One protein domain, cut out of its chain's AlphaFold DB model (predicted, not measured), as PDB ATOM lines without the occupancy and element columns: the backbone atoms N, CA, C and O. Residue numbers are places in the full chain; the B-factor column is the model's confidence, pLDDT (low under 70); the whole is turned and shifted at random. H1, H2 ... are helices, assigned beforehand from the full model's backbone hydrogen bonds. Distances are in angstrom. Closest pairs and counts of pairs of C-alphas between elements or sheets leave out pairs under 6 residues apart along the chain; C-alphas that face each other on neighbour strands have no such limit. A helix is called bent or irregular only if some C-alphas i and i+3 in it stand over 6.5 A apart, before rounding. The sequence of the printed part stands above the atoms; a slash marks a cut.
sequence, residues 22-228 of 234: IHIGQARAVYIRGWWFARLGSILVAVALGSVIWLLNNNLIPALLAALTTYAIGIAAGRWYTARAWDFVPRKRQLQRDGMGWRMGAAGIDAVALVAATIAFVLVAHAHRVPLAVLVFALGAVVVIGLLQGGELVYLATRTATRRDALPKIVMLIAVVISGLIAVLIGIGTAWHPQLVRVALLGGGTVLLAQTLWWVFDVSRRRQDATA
ATOM      1  N   ILE A  22     184.111 153.522  74.596       81.94
ATOM      2  CA  ILE A  22     183.815 154.944  74.805       81.94
ATOM      3  C   ILE A  22     184.949 155.882  74.353       81.94
ATOM      4  O   ILE A  22     184.692 157.035  74.005       81.94
ATOM      5  N   HIS A  23     186.197 155.411  74.320       81.06
ATOM      6  CA  HIS A  23     187.351 156.220  73.916       81.06
ATOM      7  C   HIS A  23     187.562 156.241  72.399       81.06
ATOM      8  O   HIS A  23     188.310 157.073  71.900       81.06
ATOM      9  N   ILE A  24     186.862 155.384  71.654       82.19
ATOM     10  CA  ILE A  24     186.984 155.273  70.199       82.19
ATOM     11  C   ILE A  24     185.787 155.973  69.559       82.19
ATOM     12  O   ILE A  24     184.648 155.582  69.797       82.19
ATOM     13  N   GLY A  25     186.024 156.998  68.733       81.81
ATOM     14  CA  GLY A  25     184.954 157.832  68.166       81.81
ATOM     15  C   GLY A  25     183.857 157.038  67.443       81.81
ATOM     16  O   GLY A  25     182.674 157.252  67.696       81.81
ATOM     17  N   GLN A  26     184.244 156.058  66.618       82.12
ATOM     18  CA  GLN A  26     183.302 155.214  65.867       82.12
ATOM     19  C   GLN A  26     182.507 154.253  66.771       82.12
ATOM     20  O   GLN A  26     181.308 154.058  66.573       82.12
ATOM     21  N   ALA A  27     183.141 153.692  67.805       84.88
ATOM     22  CA  ALA A  27     182.498 152.758  68.732       84.88
ATOM     23  C   ALA A  27     181.640 153.473  69.792       84.88
ATOM     24  O   ALA A  27     180.664 152.908  70.287       84.88
ATOM     25  N   ARG A  28     181.963 154.735  70.108       85.94
ATOM     26  CA  ARG A  28     181.290 155.540  71.133       85.94
ATOM     27  C   ARG A  28     179.802 155.699  70.851       85.94
ATOM     28  O   ARG A  28     178.998 155.466  71.748       85.94
ATOM     29  N   ALA A  29     179.418 156.072  69.631       86.88
ATOM     30  CA  ALA A  29     178.010 156.286  69.291       86.88
ATOM     31  C   ALA A  29     177.186 154.994  69.427       86.88
ATOM     32  O   ALA A  29     176.086 155.005  69.979       86.88
ATOM     33  N   VAL A  30     177.743 153.866  68.980       88.25
ATOM     34  CA  VAL A  30     177.114 152.542  69.086       88.25
ATOM     35  C   VAL A  30     176.995 152.119  70.552       88.25
ATOM     36  O   VAL A  30     175.934 151.669  70.986       88.25
ATOM     37  N   TYR A  31     178.051 152.339  71.338       86.81
ATOM     38  CA  TYR A  31     178.069 152.048  72.767       86.81
ATOM     39  C   TYR A  31     177.035 152.877  73.541       86.81
ATOM     40  O   TYR A  31     176.290 152.323  74.344       86.81
ATOM     41  N   ILE A  32     176.939 154.182  73.267       86.69
ATOM     42  CA  ILE A  32     175.974 155.084  73.915       86.69
ATOM     43  C   ILE A  32     174.533 154.685  73.575       86.69
ATOM     44  O   ILE A  32     173.682 154.685  74.461       86.69
ATOM     45  N   ARG A  33     174.246 154.290  72.326       87.56
ATOM     46  CA  ARG A  33     172.917 153.770  71.954       87.56
ATOM     47  C   ARG A  33     172.573 152.516  72.746       87.56
ATOM     48  O   ARG A  33     171.502 152.447  73.340       87.56
ATOM     49  N   GLY A  34     173.492 151.551  72.805       85.06
ATOM     50  CA  GLY A  34     173.292 150.339  73.600       85.06
ATOM     51  C   GLY A  34     173.110 150.626  75.087       85.06
ATOM     52  O   GLY A  34     172.264 150.018  75.737       85.06
ATOM     53  N   TRP A  35     173.845 151.605  75.608       85.38
ATOM     54  CA  TRP A  35     173.708 152.070  76.981       85.38
ATOM     55  C   TRP A  35     172.318 152.669  77.254       85.38
ATOM     56  O   TRP A  35     171.683 152.286  78.232       85.38
ATOM     57  N   TRP A  36     171.792 153.514  76.360       86.44
ATOM     58  CA  TRP A  36     170.432 154.052  76.480       86.44
ATOM     59  C   TRP A  36     169.351 152.976  76.378       86.44
ATOM     60  O   TRP A  36     168.442 152.954  77.205       86.44
ATOM     61  N   PHE A  37     169.463 152.042  75.430       85.88
ATOM     62  CA  PHE A  37     168.516 150.928  75.325       85.88
ATOM     63  C   PHE A  37     168.518 150.048  76.576       85.88
ATOM     64  O   PHE A  37     167.453 149.647  77.038       85.88
ATOM     65  N   ALA A  38     169.684 149.825  77.189       81.69
ATOM     66  CA  ALA A  38     169.770 149.117  78.462       81.69
ATOM     67  C   ALA A  38     169.078 149.870  79.618       81.69
ATOM     68  O   ALA A  38     168.614 149.232  80.560       81.69
ATOM     69  N   ARG A  39     168.978 151.209  79.561       81.44
ATOM     70  CA  ARG A  39     168.232 152.009  80.551       81.44
ATOM     71  C   ARG A  39     166.733 152.020  80.301       81.44
ATOM     72  O   ARG A  39     165.964 151.821  81.242       81.44
ATOM     73  N   LEU A  40     166.323 152.170  79.046       80.56
ATOM     74  CA  LEU A  40     164.918 152.047  78.647       80.56
ATOM     75  C   LEU A  40     164.376 150.637  78.922       80.56
ATOM     76  O   LEU A  40     163.229 150.486  79.319       80.56
ATOM     77  N   GLY A  41     165.220 149.614  78.786       79.19
ATOM     78  CA  GLY A  41     164.926 148.234  79.170       79.19
ATOM     79  C   GLY A  41     165.143 147.926  80.651       79.19
ATOM     80  O   GLY A  41     165.276 146.757  81.002       79.19
ATOM     81  N   SER A  42     165.244 148.922  81.535       76.19
ATOM     82  CA  SER A  42     165.357 148.650  82.970       76.19
ATOM     83  C   SER A  42     164.029 148.147  83.542       76.19
ATOM     84  O   SER A  42     162.949 148.521  83.086       76.19
ATOM     85  N   ILE A  43     164.107 147.315  84.585       74.50
ATOM     86  CA  ILE A  43     162.927 146.777  85.286       74.50
ATOM     87  C   ILE A  43     162.015 147.914  85.771       74.50
ATOM     88  O   ILE A  43     160.796 147.810  85.707       74.50
ATOM     89  N   LEU A  44     162.606 149.025  86.212       72.00
ATOM     90  CA  LEU A  44     161.877 150.190  86.709       72.00
ATOM     91  C   LEU A  44     161.052 150.868  85.618       72.00
ATOM     92  O   LEU A  44     159.873 151.142  85.829       72.00
ATOM     93  N   VAL A  45     161.647 151.092  84.443       77.81
ATOM     94  CA  VAL A  45     160.932 151.660  83.293       77.81
ATOM     95  C   VAL A  45     159.814 150.718  82.847       77.81
ATOM     96  O   VAL A  45     158.708 151.178  82.584       77.81
ATOM     97  N   ALA A  46     160.059 149.406  82.840       80.12
ATOM     98  CA  ALA A  46     159.040 148.414  82.510       80.12
ATOM     99  C   ALA A  46     157.842 148.454  83.475       80.12
ATOM    100  O   ALA A  46     156.696 148.495  83.032       80.12
ATOM    101  N   VAL A  47     158.092 148.504  84.788       75.31
ATOM    102  CA  VAL A  47     157.039 148.602  85.817       75.31
ATOM    103  C   VAL A  47     156.277 149.923  85.716       75.31
ATOM    104  O   VAL A  47     155.048 149.928  85.814       75.31
ATOM    105  N   ALA A  48     156.976 151.039  85.496       76.12
ATOM    106  CA  ALA A  48     156.346 152.343  85.311       76.12
ATOM    107  C   ALA A  48     155.428 152.344  84.078       76.12
ATOM    108  O   ALA A  48     154.266 152.738  84.173       76.12
ATOM    109  N   LEU A  49     155.915 151.829  82.947       80.62
ATOM    110  CA  LEU A  49     155.149 151.736  81.707       80.62
ATOM    111  C   LEU A  49     153.929 150.818  81.864       80.62
ATOM    112  O   LEU A  49     152.827 151.184  81.460       80.62
ATOM    113  N   GLY A  50     154.102 149.667  82.520       79.81
ATOM    114  CA  GLY A  50     152.999 148.771  82.864       79.81
ATOM    115  C   GLY A  50     151.951 149.461  83.738       79.81
ATOM    116  O   GLY A  50     150.761 149.369  83.457       79.81
ATOM    117  N   SER A  51     152.376 150.231  84.740       74.62
ATOM    118  CA  SER A  51     151.462 150.964  85.629       74.62
ATOM    119  C   SER A  51     150.657 152.031  84.879       74.62
ATOM    120  O   SER A  51     149.451 152.149  85.092       74.62
ATOM    121  N   VAL A  52     151.288 152.766  83.957       78.00
ATOM    122  CA  VAL A  52     150.613 153.755  83.096       78.00
ATOM    123  C   VAL A  52     149.611 153.079  82.162       78.00
ATOM    124  O   VAL A  52     148.474 153.525  82.041       78.00
ATOM    125  N   ILE A  53     149.994 151.976  81.522       83.00
ATOM    126  CA  ILE A  53     149.115 151.254  80.594       83.00
ATOM    127  C   ILE A  53     147.941 150.620  81.334       83.00
ATOM    128  O   ILE A  53     146.827 150.606  80.806       83.00
ATOM    129  N   TRP A  54     148.157 150.142  82.562       80.81
ATOM    130  CA  TRP A  54     147.061 149.670  83.396       80.81
ATOM    131  C   TRP A  54     146.118 150.813  83.753       80.81
ATOM    132  O   TRP A  54     144.910 150.661  83.612       80.81
ATOM    133  N   LEU A  55     146.651 151.971  84.144       77.81
ATOM    134  CA  LEU A  55     145.833 153.141  84.444       77.81
ATOM    135  C   LEU A  55     144.959 153.556  83.249       77.81
ATOM    136  O   LEU A  55     143.786 153.858  83.435       77.81
ATOM    137  N   LEU A  56     145.512 153.533  82.032       81.06
ATOM    138  CA  LEU A  56     144.804 153.940  80.815       81.06
ATOM    139  C   LEU A  56     143.761 152.916  80.350       81.06
ATOM    140  O   LEU A  56     142.673 153.298  79.932       81.06
ATOM    141  N   ASN A  57     144.082 151.621  80.411       81.75
ATOM    142  CA  ASN A  57     143.221 150.564  79.869       81.75
ATOM    143  C   ASN A  57     142.337 149.881  80.919       81.75
ATOM    144  O   ASN A  57     141.511 149.042  80.564       81.75
ATOM    145  N   ASN A  58     142.566 150.154  82.207       82.31
ATOM    146  CA  ASN A  58     141.980 149.447  83.350       82.31
ATOM    147  C   ASN A  58     142.056 147.905  83.241       82.31
ATOM    148  O   ASN A  58     141.267 147.175  83.838       82.31
ATOM    149  N   ASN A  59     143.018 147.392  82.468       82.00
ATOM    150  CA  ASN A  59     143.213 145.971  82.215       82.00
ATOM    151  C   ASN A  59     144.664 145.587  82.515       82.00
ATOM    152  O   ASN A  59     145.606 146.185  81.991       82.00
ATOM    153  N   LEU A  60     144.826 144.565  83.354       79.94
ATOM    154  CA  LEU A  60     146.124 144.088  83.814       79.94
ATOM    155  C   LEU A  60     146.912 143.388  82.697       79.94
ATOM    156  O   LEU A  60     148.121 143.549  82.606       79.94
ATOM    157  N   ILE A  61     146.256 142.635  81.811       87.62
ATOM    158  CA  ILE A  61     146.944 141.844  80.777       87.62
ATOM    159  C   ILE A  61     147.795 142.713  79.827       87.62
ATOM    160  O   ILE A  61     148.990 142.435  79.693       87.62
ATOM    161  N   PRO A  62     147.260 143.775  79.188       85.31
ATOM    162  CA  PRO A  62     148.063 144.632  78.316       85.31
ATOM    163  C   PRO A  62     149.156 145.385  79.083       85.31
ATOM    164  O   PRO A  62     150.231 145.609  78.532       85.31
ATOM    165  N   ALA A  63     148.933 145.716  80.358       82.12
ATOM    166  CA  ALA A  63     149.953 146.311  81.217       82.12
ATOM    167  C   ALA A  63     151.148 145.373  81.443       82.12
ATOM    168  O   ALA A  63     152.301 145.788  81.309       82.12
ATOM    169  N   LEU A  64     150.872 144.095  81.724       83.62
ATOM    170  CA  LEU A  64     151.898 143.067  81.884       83.62
ATOM    171  C   LEU A  64     152.671 142.827  80.588       83.62
ATOM    172  O   LEU A  64     153.902 142.792  80.597       83.62
ATOM    173  N   LEU A  65     151.957 142.684  79.468       86.94
ATOM    174  CA  LEU A  65     152.571 142.452  78.163       86.94
ATOM    175  C   LEU A  65     153.451 143.624  77.737       86.94
ATOM    176  O   LEU A  65     154.566 143.403  77.272       86.94
ATOM    177  N   ALA A  66     152.997 144.860  77.924       84.19
ATOM    178  CA  ALA A  66     153.792 146.032  77.595       84.19
ATOM    179  C   ALA A  66     155.058 146.132  78.458       84.19
ATOM    180  O   ALA A  66     156.147 146.303  77.921       84.19
ATOM    181  N   ALA A  67     154.950 145.923  79.776       82.06
ATOM    182  CA  ALA A  67     156.113 145.908  80.660       82.06
ATOM    183  C   ALA A  67     157.142 144.845  80.230       82.06
ATOM    184  O   ALA A  67     158.324 145.147  80.056       82.06
ATOM    185  N   LEU A  68     156.689 143.607  80.002       86.38
ATOM    186  CA  LEU A  68     157.560 142.490  79.628       86.38
ATOM    187  C   LEU A  68     158.190 142.674  78.245       86.38
ATOM    188  O   LEU A  68     159.382 142.417  78.077       86.38
ATOM    189  N   THR A  69     157.423 143.131  77.256       88.00
ATOM    190  CA  THR A  69     157.933 143.341  75.893       88.00
ATOM    191  C   THR A  69     158.922 144.497  75.839       88.00
ATOM    192  O   THR A  69     160.003 144.333  75.276       88.00
ATOM    193  N   THR A  70     158.629 145.634  76.479       86.69
ATOM    194  CA  THR A  70     159.568 146.762  76.563       86.69
ATOM    195  C   THR A  70     160.856 146.362  77.276       86.69
ATOM    196  O   THR A  70     161.944 146.674  76.786       86.69
ATOM    197  N   TYR A  71     160.752 145.614  78.378       85.88
ATOM    198  CA  TYR A  71     161.909 145.071  79.086       85.88
ATOM    199  C   TYR A  71     162.761 144.178  78.176       85.88
ATOM    200  O   TYR A  71     163.958 144.419  78.009       85.88
ATOM    201  N   ALA A  72     162.138 143.190  77.525       86.44
ATOM    202  CA  ALA A  72     162.821 142.247  76.645       86.44
ATOM    203  C   ALA A  72     163.503 142.946  75.457       86.44
ATOM    204  O   ALA A  72     164.673 142.678  75.175       86.44
ATOM    205  N   ILE A  73     162.803 143.872  74.794       87.12
ATOM    206  CA  ILE A  73     163.328 144.624  73.647       87.12
ATOM    207  C   ILE A  73     164.486 145.520  74.079       87.12
ATOM    208  O   ILE A  73     165.548 145.482  73.458       87.12
ATOM    209  N   GLY A  74     164.315 146.307  75.146       86.25
ATOM    210  CA  GLY A  74     165.340 147.241  75.609       86.25
ATOM    211  C   GLY A  74     166.622 146.521  76.021       86.25
ATOM    212  O   GLY A  74     167.723 146.922  75.639       86.25
ATOM    213  N   ILE A  75     166.490 145.387  76.701       83.88
ATOM    214  CA  ILE A  75     167.620 144.536  77.051       83.88
ATOM    215  C   ILE A  75     168.290 143.917  75.823       83.88
ATOM    216  O   ILE A  75     169.521 143.959  75.711       83.88
ATOM    217  N   ALA A  76     167.513 143.325  74.914       87.19
ATOM    218  CA  ALA A  76     168.052 142.667  73.732       87.19
ATOM    219  C   ALA A  76     168.798 143.674  72.850       87.19
ATOM    220  O   ALA A  76     169.953 143.440  72.487       87.19
ATOM    221  N   ALA A  77     168.184 144.833  72.596       87.81
ATOM    222  CA  ALA A  77     168.789 145.935  71.862       87.81
ATOM    223  C   ALA A  77     170.034 146.467  72.582       87.81
ATOM    224  O   ALA A  77     171.102 146.568  71.976       87.81
ATOM    225  N   GLY A  78     169.943 146.738  73.888       85.50
ATOM    226  CA  GLY A  78     171.060 147.245  74.682       85.50
ATOM    227  C   GLY A  78     172.276 146.322  74.626       85.50
ATOM    228  O   GLY A  78     173.401 146.771  74.387       85.50
ATOM    229  N   ARG A  79     172.056 145.009  74.743       83.81
ATOM    230  CA  ARG A  79     173.110 143.994  74.598       83.81
ATOM    231  C   ARG A  79     173.647 143.878  73.179       83.81
ATOM    232  O   ARG A  79     174.849 143.703  73.010       83.81
ATOM    233  N   TRP A  80     172.784 143.949  72.172       88.31
ATOM    234  CA  TRP A  80     173.201 143.854  70.775       88.31
ATOM    235  C   TRP A  80     174.128 145.010  70.392       88.31
ATOM    236  O   TRP A  80     175.235 144.780  69.910       88.31
ATOM    237  N   TYR A  81     173.738 146.247  70.708       87.44
ATOM    238  CA  TYR A  81     174.553 147.429  70.432       87.44
ATOM    239  C   TYR A  81     175.842 147.460  71.258       87.44
ATOM    240  O   TYR A  81     176.897 147.793  70.723       87.44
ATOM    241  N   THR A  82     175.799 147.089  72.541       85.62
ATOM    242  CA  THR A  82     177.026 147.030  73.354       85.62
ATOM    243  C   THR A  82     177.988 145.962  72.845       85.62
ATOM    244  O   THR A  82     179.175 146.252  72.728       85.62
ATOM    245  N   ALA A  83     177.508 144.773  72.465       85.50
ATOM    246  CA  ALA A  83     178.341 143.748  71.834       85.50
ATOM    247  C   ALA A  83     178.954 144.252  70.519       85.50
ATOM    248  O   ALA A  83     180.163 144.150  70.330       85.50
ATOM    249  N   ARG A  84     178.150 144.897  69.666       87.06
ATOM    250  CA  ARG A  84     178.621 145.487  68.407       87.06
ATOM    251  C   ARG A  84     179.679 146.568  68.627       87.06
ATOM    252  O   ARG A  84     180.612 146.682  67.844       87.06
ATOM    253  N   ALA A  85     179.566 147.346  69.702       86.44
ATOM    254  CA  ALA A  85     180.564 148.351  70.055       86.44
ATOM    255  C   ALA A  85     181.921 147.728  70.433       86.44
ATOM    256  O   ALA A  85     182.963 148.337  70.192       86.44
ATOM    257  N   TRP A  86     181.925 146.512  70.987       84.81
ATOM    258  CA  TRP A  86     183.150 145.780  71.312       84.81
ATOM    259  C   TRP A  86     183.842 145.162  70.094       84.81
ATOM    260  O   TRP A  86     185.050 144.938  70.166       84.81
ATOM    261  N   ASP A  87     183.142 144.954  68.974       87.69
ATOM    262  CA  ASP A  87     183.751 144.475  67.721       87.69
ATOM    263  C   ASP A  87     184.775 145.474  67.155       87.69
ATOM    264  O   ASP A  87     185.746 145.079  66.514       87.69
ATOM    265  N   PHE A  88     184.598 146.768  67.440       84.06
ATOM    266  CA  PHE A  88     185.539 147.824  67.054       84.06
ATOM    267  C   PHE A  88     186.821 147.833  67.901       84.06
ATOM    268  O   PHE A  88     187.774 148.533  67.563       84.06
ATOM    269  N   VAL A  89     186.862 147.086  69.012       82.31
ATOM    270  CA  VAL A  89     188.023 147.012  69.905       82.31
ATOM    271  C   VAL A  89     188.713 145.659  69.728       82.31
ATOM    272  O   VAL A  89     188.127 144.629  70.079       82.31
ATOM    273  N   PRO A  90     189.977 145.620  69.263       81.88
ATOM    274  CA  PRO A  90     190.721 144.371  69.141       81.88
ATOM    275  C   PRO A  90     190.724 143.598  70.463       81.88
ATOM    276  O   PRO A  90     191.069 144.158  71.502       81.88
ATOM    277  N   ARG A  91     190.393 142.298  70.432       79.25
ATOM    278  CA  ARG A  91     190.200 141.463  71.641       79.25
ATOM    279  C   ARG A  91     191.362 141.532  72.638       79.25
ATOM    280  O   ARG A  91     191.139 141.552  73.840       79.25
ATOM    281  N   LYS A  92     192.602 141.624  72.142       77.06
ATOM    282  CA  LYS A  92     193.824 141.714  72.964       77.06
ATOM    283  C   LYS A  92     194.003 143.066  73.677       77.06
ATOM    284  O   LYS A  92     194.885 143.183  74.517       77.06
ATOM    285  N   ARG A  93     193.204 144.081  73.329       73.19
ATOM    286  CA  ARG A  93     193.263 145.449  73.870       73.19
ATOM    287  C   ARG A  93     192.000 145.832  74.650       73.19
ATOM    288  O   ARG A  93     191.828 147.002  74.956       73.19
ATOM    289  N   GLN A  94     191.098 144.897  74.951       79.56
ATOM    290  CA  GLN A  94     189.823 145.220  75.597       79.56
ATOM    291  C   GLN A  94     189.993 145.484  77.097       79.56
ATOM    292  O   GLN A  94     190.357 144.584  77.854       79.56
ATOM    293  N   LEU A  95     189.656 146.698  77.543       76.12
ATOM    294  CA  LEU A  95     189.556 147.013  78.967       76.12
ATOM    295  C   LEU A  95     188.116 146.846  79.459       76.12
ATOM    296  O   LEU A  95     187.329 147.787  79.430       76.12
ATOM    297  N   GLN A  96     187.750 145.665  79.962       67.62
ATOM    298  CA  GLN A  96     186.382 145.431  80.461       67.62
ATOM    299  C   GLN A  96     186.031 146.229  81.731       67.62
ATOM    300  O   GLN A  96     184.858 146.356  82.089       67.62
ATOM    301  N   ARG A  97     187.042 146.728  82.452       63.06
ATOM    302  CA  ARG A  97     186.881 147.291  83.800       63.06
ATOM    303  C   ARG A  97     187.040 148.806  83.890       63.06
ATOM    304  O   ARG A  97     186.991 149.320  85.005       63.06
ATOM    305  N   ASP A  98     187.192 149.512  82.769       58.25
ATOM    306  CA  ASP A  98     187.335 150.967  82.820       58.25
ATOM    307  C   ASP A  98     186.000 151.696  82.988       58.25
ATOM    308  O   ASP A  98     184.948 151.223  82.552       58.25
ATOM    309  N   GLY A  99     186.056 152.875  83.604       60.97
ATOM    310  CA  GLY A  99     184.924 153.800  83.655       60.97
ATOM    311  C   GLY A  99     184.085 153.732  84.928       60.97
ATOM    312  O   GLY A  99     182.856 153.725  84.857       60.97
ATOM    313  N   MET A 100     184.712 153.754  86.110       65.44
ATOM    314  CA  MET A 100     183.979 153.952  87.371       65.44
ATOM    315  C   MET A 100     183.135 155.236  87.348       65.44
ATOM    316  O   MET A 100     181.987 155.200  87.779       65.44
ATOM    317  N   GLY A 101     183.644 156.324  86.757       66.06
ATOM    318  CA  GLY A 101     182.873 157.554  86.550       66.06
ATOM    319  C   GLY A 101     181.637 157.346  85.669       66.06
ATOM    320  O   GLY A 101     180.567 157.852  85.985       66.06
ATOM    321  N   TRP A 102     181.737 156.517  84.624       71.19
ATOM    322  CA  TRP A 102     180.592 156.176  83.774       71.19
ATOM    323  C   TRP A 102     179.581 155.285  84.499       71.19
ATOM    324  O   TRP A 102     178.381 155.503  84.390       71.19
ATOM    325  N   ARG A 103     180.048 154.312  85.290       71.06
ATOM    326  CA  ARG A 103     179.178 153.456  86.114       71.06
ATOM    327  C   ARG A 103     178.467 154.248  87.210       71.06
ATOM    328  O   ARG A 103     177.286 154.018  87.438       71.06
ATOM    329  N   MET A 104     179.163 155.182  87.862       71.38
ATOM    330  CA  MET A 104     178.576 156.071  88.870       71.38
ATOM    331  C   MET A 104     177.609 157.068  88.239       71.38
ATOM    332  O   MET A 104     176.505 157.208  88.745       71.38
ATOM    333  N   GLY A 105     177.965 157.691  87.110       72.56
ATOM    334  CA  GLY A 105     177.053 158.557  86.363       72.56
ATOM    335  C   GLY A 105     175.804 157.801  85.916       72.56
ATOM    336  O   GLY A 105     174.690 158.271  86.104       72.56
ATOM    337  N   ALA A 106     175.970 156.572  85.426       72.50
ATOM    338  CA  ALA A 106     174.855 155.731  85.030       72.50
ATOM    339  C   ALA A 106     173.971 155.304  86.207       72.50
ATOM    340  O   ALA A 106     172.756 155.262  86.049       72.50
ATOM    341  N   ALA A 107     174.548 154.981  87.367       71.00
ATOM    342  CA  ALA A 107     173.775 154.672  88.568       71.00
ATOM    343  C   ALA A 107     173.099 155.916  89.161       71.00
ATOM    344  O   ALA A 107     171.982 155.822  89.650       71.00
ATOM    345  N   GLY A 108     173.744 157.080  89.077       74.62
ATOM    346  CA  GLY A 108     173.170 158.359  89.485       74.62
ATOM    347  C   GLY A 108     171.974 158.748  88.620       74.62
ATOM    348  O   GLY A 108     170.929 159.091  89.159       74.62
ATOM    349  N   ILE A 109     172.090 158.623  87.294       78.56
ATOM    350  CA  ILE A 109     170.978 158.871  86.363       78.56
ATOM    351  C   ILE A 109     169.811 157.927  86.658       78.56
ATOM    352  O   ILE A 109     168.681 158.392  86.762       78.56
ATOM    353  N   ASP A 110     170.073 156.633  86.858       72.56
ATOM    354  CA  ASP A 110     169.029 155.670  87.223       72.56
ATOM    355  C   ASP A 110     168.368 156.005  88.563       72.56
ATOM    356  O   ASP A 110     167.149 155.936  88.677       72.56
ATOM    357  N   ALA A 111     169.162 156.361  89.574       73.38
ATOM    358  CA  ALA A 111     168.670 156.721  90.897       73.38
ATOM    359  C   ALA A 111     167.774 157.964  90.838       73.38
ATOM    360  O   ALA A 111     166.670 157.958  91.380       73.38
ATOM    361  N   VAL A 112     168.214 159.008  90.131       78.31
ATOM    362  CA  VAL A 112     167.425 160.229  89.922       78.31
ATOM    363  C   VAL A 112     166.161 159.919  89.125       78.31
ATOM    364  O   VAL A 112     165.084 160.356  89.518       78.31
ATOM    365  N   ALA A 113     166.263 159.136  88.049       76.31
ATOM    366  CA  ALA A 113     165.115 158.743  87.239       76.31
ATOM    367  C   ALA A 113     164.095 157.936  88.052       76.31
ATOM    368  O   ALA A 113     162.897 158.172  87.928       76.31
ATOM    369  N   LEU A 114     164.555 157.033  88.920       74.62
ATOM    370  CA  LEU A 114     163.704 156.258  89.817       74.62
ATOM    371  C   LEU A 114     162.949 157.156  90.799       74.62
ATOM    372  O   LEU A 114     161.726 157.055  90.918       74.62
ATOM    373  N   VAL A 115     163.664 158.047  91.487       72.94
ATOM    374  CA  VAL A 115     163.059 158.972  92.453       72.94
ATOM    375  C   VAL A 115     162.077 159.903  91.744       72.94
ATOM    376  O   VAL A 115     160.934 160.026  92.179       72.94
ATOM    377  N   ALA A 116     162.465 160.484  90.606       75.81
ATOM    378  CA  ALA A 116     161.605 161.353  89.809       75.81
ATOM    379  C   ALA A 116     160.352 160.626  89.301       75.81
ATOM    380  O   ALA A 116     159.254 161.161  89.413       75.81
ATOM    381  N   ALA A 117     160.488 159.393  88.801       71.88
ATOM    382  CA  ALA A 117     159.354 158.580  88.367       71.88
ATOM    383  C   ALA A 117     158.416 158.243  89.531       71.88
ATOM    384  O   ALA A 117     157.201 158.275  89.366       71.88
ATOM    385  N   THR A 118     158.968 157.974  90.717       71.00
ATOM    386  CA  THR A 118     158.174 157.720  91.927       71.00
ATOM    387  C   THR A 118     157.390 158.967  92.330       71.00
ATOM    388  O   THR A 118     156.190 158.879  92.569       71.00
ATOM    389  N   ILE A 119     158.038 160.136  92.344       71.81
ATOM    390  CA  ILE A 119     157.389 161.420  92.643       71.81
ATOM    391  C   ILE A 119     156.301 161.723  91.609       71.81
ATOM    392  O   ILE A 119     155.176 162.035  91.986       71.81
ATOM    393  N   ALA A 120     156.599 161.595  90.315       71.25
ATOM    394  CA  ALA A 120     155.631 161.832  89.248       71.25
ATOM    395  C   ALA A 120     154.429 160.884  89.359       71.25
ATOM    396  O   ALA A 120     153.287 161.331  89.284       71.25
ATOM    397  N   PHE A 121     154.673 159.593  89.604       69.25
ATOM    398  CA  PHE A 121     153.618 158.607  89.822       69.25
ATOM    399  C   PHE A 121     152.738 158.978  91.016       69.25
ATOM    400  O   PHE A 121     151.517 158.934  90.914       69.25
ATOM    401  N   VAL A 122     153.346 159.400  92.123       68.06
ATOM    402  CA  VAL A 122     152.635 159.859  93.318       68.06
ATOM    403  C   VAL A 122     151.785 161.097  93.035       68.06
ATOM    404  O   VAL A 122     150.616 161.131  93.415       68.06
ATOM    405  N   LEU A 123     152.336 162.101  92.349       69.12
ATOM    406  CA  LEU A 123     151.615 163.328  92.004       69.12
ATOM    407  C   LEU A 123     150.412 163.028  91.103       69.12
ATOM    408  O   LEU A 123     149.316 163.521  91.358       69.12
ATOM    409  N   VAL A 124     150.592 162.166  90.101       69.44
ATOM    410  CA  VAL A 124     149.514 161.693  89.220       69.44
ATOM    411  C   VAL A 124     148.479 160.889  90.008       69.44
ATOM    412  O   VAL A 124     147.279 161.094  89.829       69.44
ATOM    413  N   ALA A 125     148.919 160.012  90.916       66.88
ATOM    414  CA  ALA A 125     148.033 159.222  91.764       66.88
ATOM    415  C   ALA A 125     147.145 160.102  92.647       66.88
ATOM    416  O   ALA A 125     145.943 159.843  92.765       66.88
ATOM    417  N   HIS A 126     147.724 161.163  93.210       68.50
ATOM    418  CA  HIS A 126     147.009 162.125  94.031       68.50
ATOM    419  C   HIS A 126     146.051 162.996  93.204       68.50
ATOM    420  O   HIS A 126     144.900 163.177  93.596       68.50
ATOM    421  N   ALA A 127     146.488 163.471  92.032       69.38
ATOM    422  CA  ALA A 127     145.687 164.325  91.158       69.38
ATOM    423  C   ALA A 127     144.491 163.597  90.516       69.38
ATOM    424  O   ALA A 127     143.427 164.191  90.355       69.38
ATOM    425  N   HIS A 128     144.639 162.314  90.165       65.06
ATOM    426  CA  HIS A 128     143.647 161.582  89.366       65.06
ATOM    427  C   HIS A 128     142.850 160.512  90.129       65.06
ATOM    428  O   HIS A 128     142.132 159.745  89.491       65.06
ATOM    429  N   ARG A 129     142.938 160.447  91.470       67.38
ATOM    430  CA  ARG A 129     142.288 159.399  92.294       67.38
ATOM    431  C   ARG A 129     142.513 157.997  91.715       67.38
ATOM    432  O   ARG A 129     141.574 157.238  91.477       67.38
ATOM    433  N   VAL A 130     143.777 157.682  91.444       67.00
ATOM    434  CA  VAL A 130     144.168 156.412  90.823       67.00
ATOM    435  C   VAL A 130     143.643 155.230  91.654       67.00
ATOM    436  O   VAL A 130     143.734 155.275  92.886       67.00
ATOM    437  N   PRO A 131     143.106 154.163  91.022       72.94
ATOM    438  CA  PRO A 131     142.626 152.995  91.747       72.94
ATOM    439  C   PRO A 131     143.715 152.420  92.655       72.94
ATOM    440  O   PRO A 131     144.843 152.189  92.215       72.94
ATOM    441  N   LEU A 132     143.357 152.126  93.909       74.00
ATOM    442  CA  LEU A 132     144.286 151.632  94.936       74.00
ATOM    443  C   LEU A 132     145.085 150.400  94.468       74.00
ATOM    444  O   LEU A 132     146.250 150.240  94.816       74.00
ATOM    445  N   ALA A 133     144.486 149.561  93.616       73.06
ATOM    446  CA  ALA A 133     145.138 148.399  93.019       73.06
ATOM    447  C   ALA A 133     146.412 148.753  92.225       73.06
ATOM    448  O   ALA A 133     147.429 148.079  92.374       73.06
ATOM    449  N   VAL A 134     146.400 149.830  91.432       71.81
ATOM    450  CA  VAL A 134     147.560 150.243  90.621       71.81
ATOM    451  C   VAL A 134     148.707 150.703  91.523       71.81
ATOM    452  O   VAL A 134     149.866 150.354  91.302       71.81
ATOM    453  N   LEU A 135     148.378 151.433  92.591       72.06
ATOM    454  CA  LEU A 135     149.350 151.909  93.574       72.06
ATOM    455  C   LEU A 135     150.004 150.743  94.329       72.06
ATOM    456  O   LEU A 135     151.224 150.701  94.488       72.06
ATOM    457  N   VAL A 136     149.201 149.761  94.738       73.69
ATOM    458  CA  VAL A 136     149.667 148.577  95.468       73.69
ATOM    459  C   VAL A 136     150.516 147.648  94.586       73.69
ATOM    460  O   VAL A 136     151.484 147.058  95.065       73.69
ATOM    461  N   PHE A 137     150.226 147.563  93.287       75.62
ATOM    462  CA  PHE A 137     151.072 146.857  92.321       75.62
ATOM    463  C   PHE A 137     152.448 147.506  92.167       75.62
ATOM    464  O   PHE A 137     153.465 146.816  92.265       75.62
ATOM    465  N   ALA A 138     152.494 148.830  91.985       73.44
ATOM    466  CA  ALA A 138     153.751 149.569  91.892       73.44
ATOM    467  C   ALA A 138     154.577 149.436  93.185       73.44
ATOM    468  O   ALA A 138     155.778 149.171  93.131       73.44
ATOM    469  N   LEU A 139     153.923 149.521  94.349       74.44
ATOM    470  CA  LEU A 139     154.535 149.278  95.660       74.44
ATOM    471  C   LEU A 139     155.161 147.882  95.765       74.44
ATOM    472  O   LEU A 139     156.325 147.756  96.146       74.44
ATOM    473  N   GLY A 140     154.415 146.837  95.397       72.88
ATOM    474  CA  GLY A 140     154.908 145.460  95.417       72.88
ATOM    475  C   GLY A 140     156.142 145.262  94.532       72.88
ATOM    476  O   GLY A 140     157.100 144.600  94.936       72.88
ATOM    477  N   ALA A 141     156.165 145.900  93.359       76.69
ATOM    478  CA  ALA A 141     157.325 145.890  92.477       76.69
ATOM    479  C   ALA A 141     158.545 146.586  93.109       76.69
ATOM    480  O   ALA A 141     159.635 146.015  93.105       76.69
ATOM    481  N   VAL A 142     158.377 147.772  93.707       73.06
ATOM    482  CA  VAL A 142     159.468 148.508  94.380       73.06
ATOM    483  C   VAL A 142     160.083 147.686  95.516       73.06
ATOM    484  O   VAL A 142     161.308 147.603  95.612       73.06
ATOM    485  N   VAL A 143     159.255 147.023  96.333       74.12
ATOM    486  CA  VAL A 143     159.726 146.166  97.436       74.12
ATOM    487  C   VAL A 143     160.604 145.031  96.914       74.12
ATOM    488  O   VAL A 143     161.717 144.834  97.404       74.12
ATOM    489  N   VAL A 144     160.150 144.309  95.886       76.12
ATOM    490  CA  VAL A 144     160.927 143.205  95.305       76.12
ATOM    491  C   VAL A 144     162.226 143.699  94.671       76.12
ATOM    492  O   VAL A 144     163.266 143.064  94.847       76.12
ATOM    493  N   ILE A 145     162.208 144.841  93.979       76.69
ATOM    494  CA  ILE A 145     163.425 145.444  93.416       76.69
ATOM    495  C   ILE A 145     164.427 145.770  94.530       76.69
ATOM    496  O   ILE A 145     165.616 145.487  94.380       76.69
ATOM    497  N   GLY A 146     163.957 146.305  95.659       72.56
ATOM    498  CA  GLY A 146     164.794 146.592  96.825       72.56
ATOM    499  C   GLY A 146     165.423 145.338  97.417       72.56
ATOM    500  O   GLY A 146     166.624 145.321  97.683       72.56
ATOM    501  N   LEU A 147     164.648 144.258  97.544       76.62
ATOM    502  CA  LEU A 147     165.147 142.966  98.018       76.62
ATOM    503  C   LEU A 147     166.203 142.374  97.077       76.62
ATOM    504  O   LEU A 147     167.241 141.910  97.543       76.62
ATOM    505  N   LEU A 148     165.977 142.429  95.760       77.19
ATOM    506  CA  LEU A 148     166.945 141.952  94.768       77.19
ATOM    507  C   LEU A 148     168.255 142.747  94.836       77.19
ATOM    508  O   LEU A 148     169.335 142.157  94.875       77.19
ATOM    509  N   GLN A 149     168.176 144.078  94.907       76.56
ATOM    510  CA  GLN A 149     169.362 144.933  95.006       76.56
ATOM    511  C   GLN A 149     170.104 144.750  96.335       76.56
ATOM    512  O   GLN A 149     171.335 144.689  96.348       76.56
ATOM    513  N   GLY A 150     169.370 144.615  97.443       71.69
ATOM    514  CA  GLY A 150     169.934 144.325  98.760       71.69
ATOM    515  C   GLY A 150     170.643 142.971  98.789       71.69
ATOM    516  O   GLY A 150     171.784 142.882  99.242       71.69
ATOM    517  N   GLY A 151     170.021 141.933  98.222       73.00
ATOM    518  CA  GLY A 151     170.607 140.597  98.107       73.00
ATOM    519  C   GLY A 151     171.897 140.580  97.284       73.00
ATOM    520  O   GLY A 151     172.886 139.972  97.690       73.00
ATOM    521  N   GLU A 152     171.940 141.310  96.166       76.75
ATOM    522  CA  GLU A 152     173.168 141.455  95.377       76.75
ATOM    523  C   GLU A 152     174.287 142.181  96.133       76.75
ATOM    524  O   GLU A 152     175.464 141.862  95.943       76.75
ATOM    525  N   LEU A 153     173.944 143.159  96.972       74.94
ATOM    526  CA  LEU A 153     174.901 143.866  97.819       74.94
ATOM    527  C   LEU A 153     175.473 142.958  98.905       74.94
ATOM    528  O   LEU A 153     176.687 142.938  99.084       74.94
ATOM    529  N   VAL A 154     174.634 142.158  99.565       75.31
ATOM    530  CA  VAL A 154     175.077 141.153 100.545       75.31
ATOM    531  C   VAL A 154     175.966 140.101  99.876       75.31
ATOM    532  O   VAL A 154     177.026 139.750 100.396       75.31
ATOM    533  N   TYR A 155     175.601 139.645  98.678       79.81
ATOM    534  CA  TYR A 155     176.421 138.716  97.900       79.81
ATOM    535  C   TYR A 155     177.794 139.307  97.530       79.81
ATOM    536  O   TYR A 155     178.820 138.632  97.606       79.81
ATOM    537  N   LEU A 156     177.839 140.588  97.159       75.56
ATOM    538  CA  LEU A 156     179.099 141.279  96.876       75.56
ATOM    539  C   LEU A 156     179.896 141.637  98.129       75.56
ATOM    540  O   LEU A 156     181.101 141.801  98.018       75.56
ATOM    541  N   ALA A 157     179.261 141.768  99.291       74.06
ATOM    542  CA  ALA A 157     179.952 141.976 100.558       74.06
ATOM    543  C   ALA A 157     180.583 140.676 101.089       74.06
ATOM    544  O   ALA A 157     181.623 140.718 101.739       74.06
ATOM    545  N   THR A 158     179.961 139.528 100.803       78.88
ATOM    546  CA  THR A 158     180.424 138.199 101.245       78.88
ATOM    547  C   THR A 158     181.507 137.608 100.343       78.88
ATOM    548  O   THR A 158     182.395 136.910 100.827       78.88
ATOM    549  N   ARG A 159     181.501 137.911  99.039       72.25
ATOM    550  CA  ARG A 159     182.692 137.729  98.193       72.25
ATOM    551  C   ARG A 159     183.618 138.926  98.370       72.25
ATOM    552  O   ARG A 159     183.146 140.031  98.557       72.25
ATOM    553  N   THR A 160     184.930 138.742  98.249       56.66
ATOM    554  CA  THR A 160     185.946 139.814  98.260       56.66
ATOM    555  C   THR A 160     185.824 140.740  97.037       56.66
ATOM    556  O   THR A 160     186.742 140.855  96.221       56.66
ATOM    557  N   ALA A 161     184.663 141.364  96.837       61.47
ATOM    558  CA  ALA A 161     184.432 142.329  95.786       61.47
ATOM    559  C   ALA A 161     185.085 143.653  96.180       61.47
ATOM    560  O   ALA A 161     185.024 144.117  97.320       61.47
ATOM    561  N   THR A 162     185.740 144.282  95.214       65.12
ATOM    562  CA  THR A 162     186.391 145.569  95.423       65.12
ATOM    563  C   THR A 162     185.325 146.627  95.731       65.12
ATOM    564  O   THR A 162     184.312 146.685  95.037       65.12
ATOM    565  N   ARG A 163     185.561 147.518  96.711       63.38
ATOM    566  CA  ARG A 163     184.653 148.628  97.116       63.38
ATOM    567  C   ARG A 163     184.038 149.403  95.934       63.38
ATOM    568  O   ARG A 163     182.922 149.907  96.017       63.38
ATOM    569  N   ARG A 164     184.769 149.470  94.816       62.75
ATOM    570  CA  ARG A 164     184.379 150.119  93.556       62.75
ATOM    571  C   ARG A 164     183.185 149.465  92.852       62.75
ATOM    572  O   ARG A 164     182.415 150.173  92.213       62.75
ATOM    573  N   ASP A 165     183.014 148.153  92.985       68.38
ATOM    574  CA  ASP A 165     181.908 147.408  92.369       68.38
ATOM    575  C   ASP A 165     180.614 147.496  93.217       68.38
ATOM    576  O   ASP A 165     179.518 147.306  92.690       68.38
ATOM    577  N   ALA A 166     180.721 147.847  94.507       69.81
ATOM    578  CA  ALA A 166     179.585 147.992  95.423       69.81
ATOM    579  C   ALA A 166     178.930 149.388  95.381       69.81
ATOM    580  O   ALA A 166     177.711 149.496  95.485       69.81
ATOM    581  N   LEU A 167     179.712 150.455  95.183       71.56
ATOM    582  CA  LEU A 167     179.240 151.851  95.235       71.56
ATOM    583  C   LEU A 167     178.029 152.168  94.329       71.56
ATOM    584  O   LEU A 167     177.054 152.717  94.841       71.56
ATOM    585  N   PRO A 168     178.014 151.805  93.029       69.00
ATOM    586  CA  PRO A 168     176.861 152.070  92.162       69.00
ATOM    587  C   PRO A 168     175.583 151.373  92.649       69.00
ATOM    588  O   PRO A 168     174.487 151.911  92.513       69.00
ATOM    589  N   LYS A 169     175.726 150.189  93.256       72.50
ATOM    590  CA  LYS A 169     174.599 149.424  93.796       72.50
ATOM    591  C   LYS A 169     174.063 150.027  95.085       72.50
ATOM    592  O   LYS A 169     172.857 150.021  95.279       72.50
ATOM    593  N   ILE A 170     174.934 150.579  95.932       72.88
ATOM    594  CA  ILE A 170     174.523 151.294  97.150       72.88
ATOM    595  C   ILE A 170     173.677 152.514  96.781       72.88
ATOM    596  O   ILE A 170     172.610 152.704  97.353       72.88
ATOM    597  N   VAL A 171     174.113 153.305  95.794       71.69
ATOM    598  CA  VAL A 171     173.357 154.476  95.311       71.69
ATOM    599  C   VAL A 171     171.968 154.066  94.824       71.69
ATOM    600  O   VAL A 171     170.972 154.690  95.183       71.69
ATOM    601  N   MET A 172     171.894 152.985  94.049       73.19
ATOM    602  CA  MET A 172     170.627 152.483  93.532       73.19
ATOM    603  C   MET A 172     169.726 151.921  94.644       73.19
ATOM    604  O   MET A 172     168.535 152.221  94.658       73.19
ATOM    605  N   LEU A 173     170.296 151.218  95.629       75.75
ATOM    606  CA  LEU A 173     169.563 150.729  96.796       75.75
ATOM    607  C   LEU A 173     168.984 151.884  97.618       75.75
ATOM    608  O   LEU A 173     167.819 151.831  97.999       75.75
ATOM    609  N   ILE A 174     169.766 152.941  97.861       71.38
ATOM    610  CA  ILE A 174     169.291 154.146  98.556       71.38
ATOM    611  C   ILE A 174     168.107 154.754  97.800       71.38
ATOM    612  O   ILE A 174     167.097 155.074  98.421       71.38
ATOM    613  N   ALA A 175     168.190 154.863  96.471       72.38
ATOM    614  CA  ALA A 175     167.086 155.367  95.660       72.38
ATOM    615  C   ALA A 175     165.826 154.501  95.797       72.38
ATOM    616  O   ALA A 175     164.736 155.038  95.970       72.38
ATOM    617  N   VAL A 176     165.968 153.171  95.804       75.12
ATOM    618  CA  VAL A 176     164.838 152.257  96.029       75.12
ATOM    619  C   VAL A 176     164.248 152.411  97.432       75.12
ATOM    620  O   VAL A 176     163.028 152.434  97.569       75.12
ATOM    621  N   VAL A 177     165.081 152.561  98.464       74.88
ATOM    622  CA  VAL A 177     164.625 152.787  99.845       74.88
ATOM    623  C   VAL A 177     163.868 154.110  99.958       74.88
ATOM    624  O   VAL A 177     162.784 154.132 100.533       74.88
ATOM    625  N   ILE A 178     164.389 155.192  99.372       73.38
ATOM    626  CA  ILE A 178     163.722 156.503  99.338       73.38
ATOM    627  C   ILE A 178     162.382 156.397  98.601       73.38
ATOM    628  O   ILE A 178     161.360 156.829  99.131       73.38
ATOM    629  N   SER A 179     162.354 155.772  97.422       69.19
ATOM    630  CA  SER A 179     161.118 155.543  96.669       69.19
ATOM    631  C   SER A 179     160.098 154.711  97.451       69.19
ATOM    632  O   SER A 179     158.913 155.041  97.464       69.19
ATOM    633  N   GLY A 180     160.550 153.661  98.141       69.50
ATOM    634  CA  GLY A 180     159.712 152.832  99.003       69.50
ATOM    635  C   GLY A 180     159.145 153.613 100.187       69.50
ATOM    636  O   GLY A 180     157.949 153.530 100.447       69.50
ATOM    637  N   LEU A 181     159.966 154.424 100.861       72.94
ATOM    638  CA  LEU A 181     159.541 155.295 101.961       72.94
ATOM    639  C   LEU A 181     158.485 156.307 101.513       72.94
ATOM    640  O   LEU A 181     157.462 156.435 102.178       72.94
ATOM    641  N   ILE A 182     158.695 156.977 100.376       69.31
ATOM    642  CA  ILE A 182     157.720 157.915  99.795       69.31
ATOM    643  C   ILE A 182     156.385 157.201  99.551       69.31
ATOM    644  O   ILE A 182     155.327 157.711  99.915       69.31
ATOM    645  N   ALA A 183     156.428 156.004  98.970       67.06
ATOM    646  CA  ALA A 183     155.225 155.259  98.636       67.06
ATOM    647  C   ALA A 183     154.505 154.697  99.887       67.06
ATOM    648  O   ALA A 183     153.275 154.686  99.934       67.06
ATOM    649  N   VAL A 184     155.247 154.290 100.925       67.19
ATOM    650  CA  VAL A 184     154.694 153.832 102.213       67.19
ATOM    651  C   VAL A 184     154.090 154.986 103.009       67.19
ATOM    652  O   VAL A 184     152.970 154.845 103.489       67.19
ATOM    653  N   LEU A 185     154.767 156.137 103.108       66.25
ATOM    654  CA  LEU A 185     154.272 157.319 103.832       66.25
ATOM    655  C   LEU A 185     152.883 157.765 103.356       66.25
ATOM    656  O   LEU A 185     152.088 158.269 104.143       66.25
ATOM    657  N   ILE A 186     152.573 157.520 102.085       63.44
ATOM    658  CA  ILE A 186     151.283 157.843 101.469       63.44
ATOM    659  C   ILE A 186     150.264 156.701 101.649       63.44
ATOM    660  O   ILE A 186     149.063 156.947 101.715       63.44
ATOM    661  N   GLY A 187     150.726 155.451 101.775       59.84
ATOM    662  CA  GLY A 187     149.885 154.261 101.960       59.84
ATOM    663  C   GLY A 187     149.428 153.980 103.401       59.84
ATOM    664  O   GLY A 187     148.503 153.186 103.588       59.84
ATOM    665  N   ILE A 188     150.026 154.629 104.413       51.56
ATOM    666  CA  ILE A 188     149.811 154.372 105.860       51.56
ATOM    667  C   ILE A 188     148.353 154.573 106.349       51.56
ATOM    668  O   ILE A 188     148.016 154.168 107.455       51.56
ATOM    669  N   GLY A 189     147.439 155.091 105.525       54.69
ATOM    670  CA  GLY A 189     146.012 155.213 105.865       54.69
ATOM    671  C   GLY A 189     145.100 154.056 105.425       54.69
ATOM    672  O   GLY A 189     143.888 154.158 105.604       54.69
ATOM    673  N   THR A 190     145.620 152.993 104.800       59.78
ATOM    674  CA  THR A 190     144.778 152.003 104.095       59.78
ATOM    675  C   THR A 190     144.729 150.637 104.782       59.78
ATOM    676  O   THR A 190     145.752 150.031 105.093       59.78
ATOM    677  N   ALA A 191     143.514 150.127 105.017       59.41
ATOM    678  CA  ALA A 191     143.305 148.773 105.519       59.41
ATOM    679  C   ALA A 191     143.695 147.752 104.436       59.41
ATOM    680  O   ALA A 191     143.113 147.715 103.349       59.41
ATOM    681  N   TRP A 192     144.695 146.921 104.726       64.12
ATOM    682  CA  TRP A 192     145.223 145.926 103.795       64.12
ATOM    683  C   TRP A 192     144.238 144.773 103.607       64.12
ATOM    684  O   TRP A 192     144.243 143.787 104.340       64.12
ATOM    685  N   HIS A 193     143.377 144.888 102.601       71.38
ATOM    686  CA  HIS A 193     142.482 143.803 102.219       71.38
ATOM    687  C   HIS A 193     143.250 142.692 101.463       71.38
ATOM    688  O   HIS A 193     144.177 143.000 100.706       71.38
ATOM    689  N   PRO A 194     142.861 141.402 101.567       73.12
ATOM    690  CA  PRO A 194     143.558 140.288 100.906       73.12
ATOM    691  C   PRO A 194     143.684 140.440  99.383       73.12
ATOM    692  O   PRO A 194     144.641 139.953  98.783       73.12
ATOM    693  N   GLN A 195     142.737 141.132  98.743       74.38
ATOM    694  CA  GLN A 195     142.797 141.443  97.312       74.38
ATOM    695  C   GLN A 195     143.964 142.378  96.968       74.38
ATOM    696  O   GLN A 195     144.644 142.159  95.971       74.38
ATOM    697  N   LEU A 196     144.252 143.367  97.816       71.75
ATOM    698  CA  LEU A 196     145.374 144.289  97.628       71.75
ATOM    699  C   LEU A 196     146.707 143.556  97.787       71.75
ATOM    700  O   LEU A 196     147.610 143.745  96.979       71.75
ATOM    701  N   VAL A 197     146.797 142.631  98.746       72.25
ATOM    702  CA  VAL A 197     147.983 141.777  98.914       72.25
ATOM    703  C   VAL A 197     148.246 140.942  97.657       72.25
ATOM    704  O   VAL A 197     149.382 140.876  97.198       72.25
ATOM    705  N   ARG A 198     147.209 140.359  97.035       75.94
ATOM    706  CA  ARG A 198     147.364 139.630  95.758       75.94
ATOM    707  C   ARG A 198     147.885 140.530  94.641       75.94
ATOM    708  O   ARG A 198     148.759 140.116  93.888       75.94
ATOM    709  N   VAL A 199     147.387 141.760  94.544       75.88
ATOM    710  CA  VAL A 199     147.838 142.725  93.532       75.88
ATOM    711  C   VAL A 199     149.290 143.164  93.769       75.88
ATOM    712  O   VAL A 199     150.064 143.233  92.813       75.88
ATOM    713  N   ALA A 200     149.701 143.360  95.026       75.62
ATOM    714  CA  ALA A 200     151.100 143.609  95.381       75.62
ATOM    715  C   ALA A 200     151.999 142.432  94.981       75.62
ATOM    716  O   ALA A 200     153.060 142.628  94.389       75.62
ATOM    717  N   LEU A 201     151.556 141.202  95.266       75.81
ATOM    718  CA  LEU A 201     152.268 139.979  94.895       75.81
ATOM    719  C   LEU A 201     152.387 139.820  93.378       75.81
ATOM    720  O   LEU A 201     153.414 139.342  92.914       75.81
ATOM    721  N   LEU A 202     151.394 140.250  92.597       77.50
ATOM    722  CA  LEU A 202     151.489 140.280  91.135       77.50
ATOM    723  C   LEU A 202     152.512 141.322  90.661       77.50
ATOM    724  O   LEU A 202     153.331 141.015  89.797       77.50
ATOM    725  N   GLY A 203     152.542 142.512  91.267       71.81
ATOM    726  CA  GLY A 203     153.575 143.522  91.001       71.81
ATOM    727  C   GLY A 203     154.980 143.001  91.285       71.81
ATOM    728  O   GLY A 203     155.849 143.023  90.416       71.81
ATOM    729  N   GLY A 204     155.188 142.412  92.461       71.31
ATOM    730  CA  GLY A 204     156.451 141.762  92.804       71.31
ATOM    731  C   GLY A 204     156.777 140.560  91.909       71.31
ATOM    732  O   GLY A 204     157.910 140.387  91.461       71.31
ATOM    733  N   GLY A 205     155.771 139.749  91.589       73.50
ATOM    734  CA  GLY A 205     155.888 138.564  90.747       73.50
ATOM    735  C   GLY A 205     156.319 138.892  89.322       73.50
ATOM    736  O   GLY A 205     157.122 138.162  88.752       73.50
ATOM    737  N   THR A 206     155.871 140.015  88.759       74.38
ATOM    738  CA  THR A 206     156.292 140.446  87.415       74.38
ATOM    739  C   THR A 206     157.756 140.855  87.372       74.38
ATOM    740  O   THR A 206     158.458 140.494  86.429       74.38
ATOM    741  N   VAL A 207     158.245 141.515  88.424       75.75
ATOM    742  CA  VAL A 207     159.672 141.806  88.597       75.75
ATOM    743  C   VAL A 207     160.483 140.513  88.690       75.75
ATOM    744  O   VAL A 207     161.490 140.374  87.996       75.75
ATOM    745  N   LEU A 208     160.043 139.544  89.500       78.56
ATOM    746  CA  LEU A 208     160.718 138.245  89.613       78.56
ATOM    747  C   LEU A 208     160.701 137.475  88.292       78.56
ATOM    748  O   LEU A 208     161.704 136.872  87.913       78.56
ATOM    749  N   LEU A 209     159.586 137.507  87.567       78.69
ATOM    750  CA  LEU A 209     159.446 136.842  86.278       78.69
ATOM    751  C   LEU A 209     160.361 137.482  85.226       78.69
ATOM    752  O   LEU A 209     161.074 136.772  84.521       78.69
ATOM    753  N   ALA A 210     160.427 138.814  85.174       77.00
ATOM    754  CA  ALA A 210     161.367 139.536  84.320       77.00
ATOM    755  C   ALA A 210     162.829 139.193  84.668       77.00
ATOM    756  O   ALA A 210     163.627 138.886  83.779       77.00
ATOM    757  N   GLN A 211     163.167 139.160  85.960       79.00
ATOM    758  CA  GLN A 211     164.512 138.836  86.437       79.00
ATOM    759  C   GLN A 211     164.909 137.378  86.154       79.00
ATOM    760  O   GLN A 211     166.050 137.101  85.781       79.00
ATOM    761  N   THR A 212     163.989 136.429  86.320       76.44
ATOM    762  CA  THR A 212     164.241 135.005  86.046       76.44
ATOM    763  C   THR A 212     164.356 134.736  84.552       76.44
ATOM    764  O   THR A 212     165.300 134.059  84.147       76.44
ATOM    765  N   LEU A 213     163.487 135.325  83.719       80.12
ATOM    766  CA  LEU A 213     163.621 135.302  82.255       80.12
ATOM    767  C   LEU A 213     164.990 135.815  81.819       80.12
ATOM    768  O   LEU A 213     165.663 135.187  81.000       80.12
ATOM    769  N   TRP A 214     165.423 136.930  82.403       77.81
ATOM    770  CA  TRP A 214     166.745 137.480  82.150       77.81
ATOM    771  C   TRP A 214     167.860 136.499  82.519       77.81
ATOM    772  O   TRP A 214     168.781 136.283  81.730       77.81
ATOM    773  N   TRP A 215     167.773 135.880  83.695       80.44
ATOM    774  CA  TRP A 215     168.787 134.941  84.162       80.44
ATOM    775  C   TRP A 215     168.869 133.694  83.275       80.44
ATOM    776  O   TRP A 215     169.961 133.289  82.875       80.44
ATOM    777  N   VAL A 216     167.718 133.139  82.888       79.69
ATOM    778  CA  VAL A 216     167.625 132.009  81.952       79.69
ATOM    779  C   VAL A 216     168.242 132.373  80.604       79.69
ATOM    780  O   VAL A 216     169.034 131.597  80.064       79.69
ATOM    781  N   PHE A 217     167.935 133.561  80.082       77.06
ATOM    782  CA  PHE A 217     168.497 134.056  78.828       77.06
ATOM    783  C   PHE A 217     170.020 134.264  78.901       77.06
ATOM    784  O   PHE A 217     170.746 133.948  77.960       77.06
ATOM    785  N   ASP A 218     170.536 134.770  80.025       77.06
ATOM    786  CA  ASP A 218     171.978 134.948  80.211       77.06
ATOM    787  C   ASP A 218     172.717 133.606  80.272       77.06
ATOM    788  O   ASP A 218     173.761 133.428  79.641       77.06
ATOM    789  N   VAL A 219     172.159 132.634  80.999       80.19
ATOM    790  CA  VAL A 219     172.739 131.293  81.132       80.19
ATOM    791  C   VAL A 219     172.711 130.543  79.801       80.19
ATOM    792  O   VAL A 219     173.720 129.937  79.430       80.19
ATOM    793  N   SER A 220     171.595 130.581  79.068       77.19
ATOM    794  CA  SER A 220     171.465 129.877  77.786       77.19
ATOM    795  C   SER A 220     172.477 130.385  76.759       77.19
ATOM    796  O   SER A 220     173.137 129.588  76.092       77.19
ATOM    797  N   ARG A 221     172.696 131.700  76.701       72.75
ATOM    798  CA  ARG A 221     173.662 132.297  75.779       72.75
ATOM    799  C   ARG A 221     175.113 132.002  76.157       72.75
ATOM    800  O   ARG A 221     175.900 131.651  75.286       72.75
ATOM    801  N   ARG A 222     175.473 132.050  77.449       75.31
ATOM    802  CA  ARG A 222     176.821 131.641  77.902       75.31
ATOM    803  C   ARG A 222     177.141 130.203  77.500       75.31
ATOM    804  O   ARG A 222     178.282 129.906  77.152       75.31
ATOM    805  N   ARG A 223     176.138 129.318  77.538       73.94
ATOM    806  CA  ARG A 223     176.276 127.936  77.061       73.94
ATOM    807  C   ARG A 223     176.517 127.888  75.551       73.94
ATOM    808  O   ARG A 223     177.435 127.194  75.134       73.94
ATOM    809  N   GLN A 224     175.776 128.667  74.760       74.44
ATOM    810  CA  GLN A 224     175.970 128.763  73.306       74.44
ATOM    811  C   GLN A 224     177.371 129.277  72.931       74.44
ATOM    812  O   GLN A 224     178.041 128.683  72.085       74.44
ATOM    813  N   ASP A 225     177.858 130.317  73.611       68.50
ATOM    814  CA  ASP A 225     179.199 130.870  73.383       68.50
ATOM    815  C   ASP A 225     180.313 129.881  73.769       68.50
ATOM    816  O   ASP A 225     181.377 129.864  73.147       68.50
ATOM    817  N   ALA A 226     180.085 129.044  74.789       69.19
ATOM    818  CA  ALA A 226     181.020 127.994  75.191       69.19
ATOM    819  C   ALA A 226     181.074 126.846  74.170       69.19
ATOM    820  O   ALA A 226     182.153 126.321  73.906       69.19
ATOM    821  N   THR A 227     179.939 126.488  73.564       69.56
ATOM    822  CA  THR A 227     179.870 125.464  72.509       69.56
ATOM    823  C   THR A 227     180.385 125.951  71.153       69.56
ATOM    824  O   THR A 227     180.894 125.152  70.378       69.56
ATOM    825  N   ALA A 228     180.297 127.254  70.867       62.09
ATOM    826  CA  ALA A 228     180.728 127.843  69.596       62.09
ATOM    827  C   ALA A 228     182.243 128.119  69.508       62.09
ATOM    828  O   ALA A 228     182.730 128.527  68.453       62.09
TER     829      ALA A 228
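Overview. This is residues 22 to 228 of the 234 residues of an uncharacterized protein of Auritidibacter sp. NML120636 (UniProt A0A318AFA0). An elongated bundle of helices runs along one long axis, with H1 and H2 one after the other along H3, H4 and H6 side by side, and H5 beside H6. H7 crosses H5, and residues 215 to 228, of which 215 to 227 belong to H7, stick out. The printed part has 207 residues with seven named helices, H1 to H7 in chain order, and no named strand; the class is all helix. It is compact, with a radius of gyration of the C-alphas of 18.6 A, and spans 60 by 34 by 32 A.

Along the chain. H1, residues 25 to 40, begins at C-alpha 25 (184.954, 157.832, 68.166) and is 23.3 A long from first to last C-alpha. H2 is residues 43 to 57, 20.8 A; H3 60 to 87, 40.9 A; H4 100 to 128, 41.1 A; H5 132 to 158, 39.1 A. H6, residues 163 to 187, 35.6 A, is only just irregular: C-alphas 165 and 168 are 6.9 A apart. H7, residues 194 to 227, 48.4 A, ends at C-alpha 227 (179.870, 125.464, 72.509).

Arrangement. H2 to H7 form an up and down bundle, each running against the one before. H1 touches H3 (closest C-alphas Gly 34 and Gly 78, 4.0 A). H2 and H3 form a hairpin, closest at C-alphas Gly 50 and Ala 63, 4.2 A. H4 touches H6 at a shallow tilt of 6 degrees, closest at C-alphas Ala 111 and Ala 175, 5.2 A. H5 touches H7, with residues 196 to 208 of H7 alone, at a steep tilt of 44 degrees; the closest C-alphas are Ala 141 and Gly 204, 4.2 A. In H2, H3, H4, H5 and H7 every O i to N i+4 pair is within hydrogen-bond range; H1 has 10 of 12, H6 18 of 21.

Size, cuts and confidence. The farthest C-alphas, Lys 92 and Ala 191, are 60.5 A apart. The printed part has no cut; the link from H3 to H4 is long. Low-confidence residues, under 70, include 121 to 130 and 182 to 192.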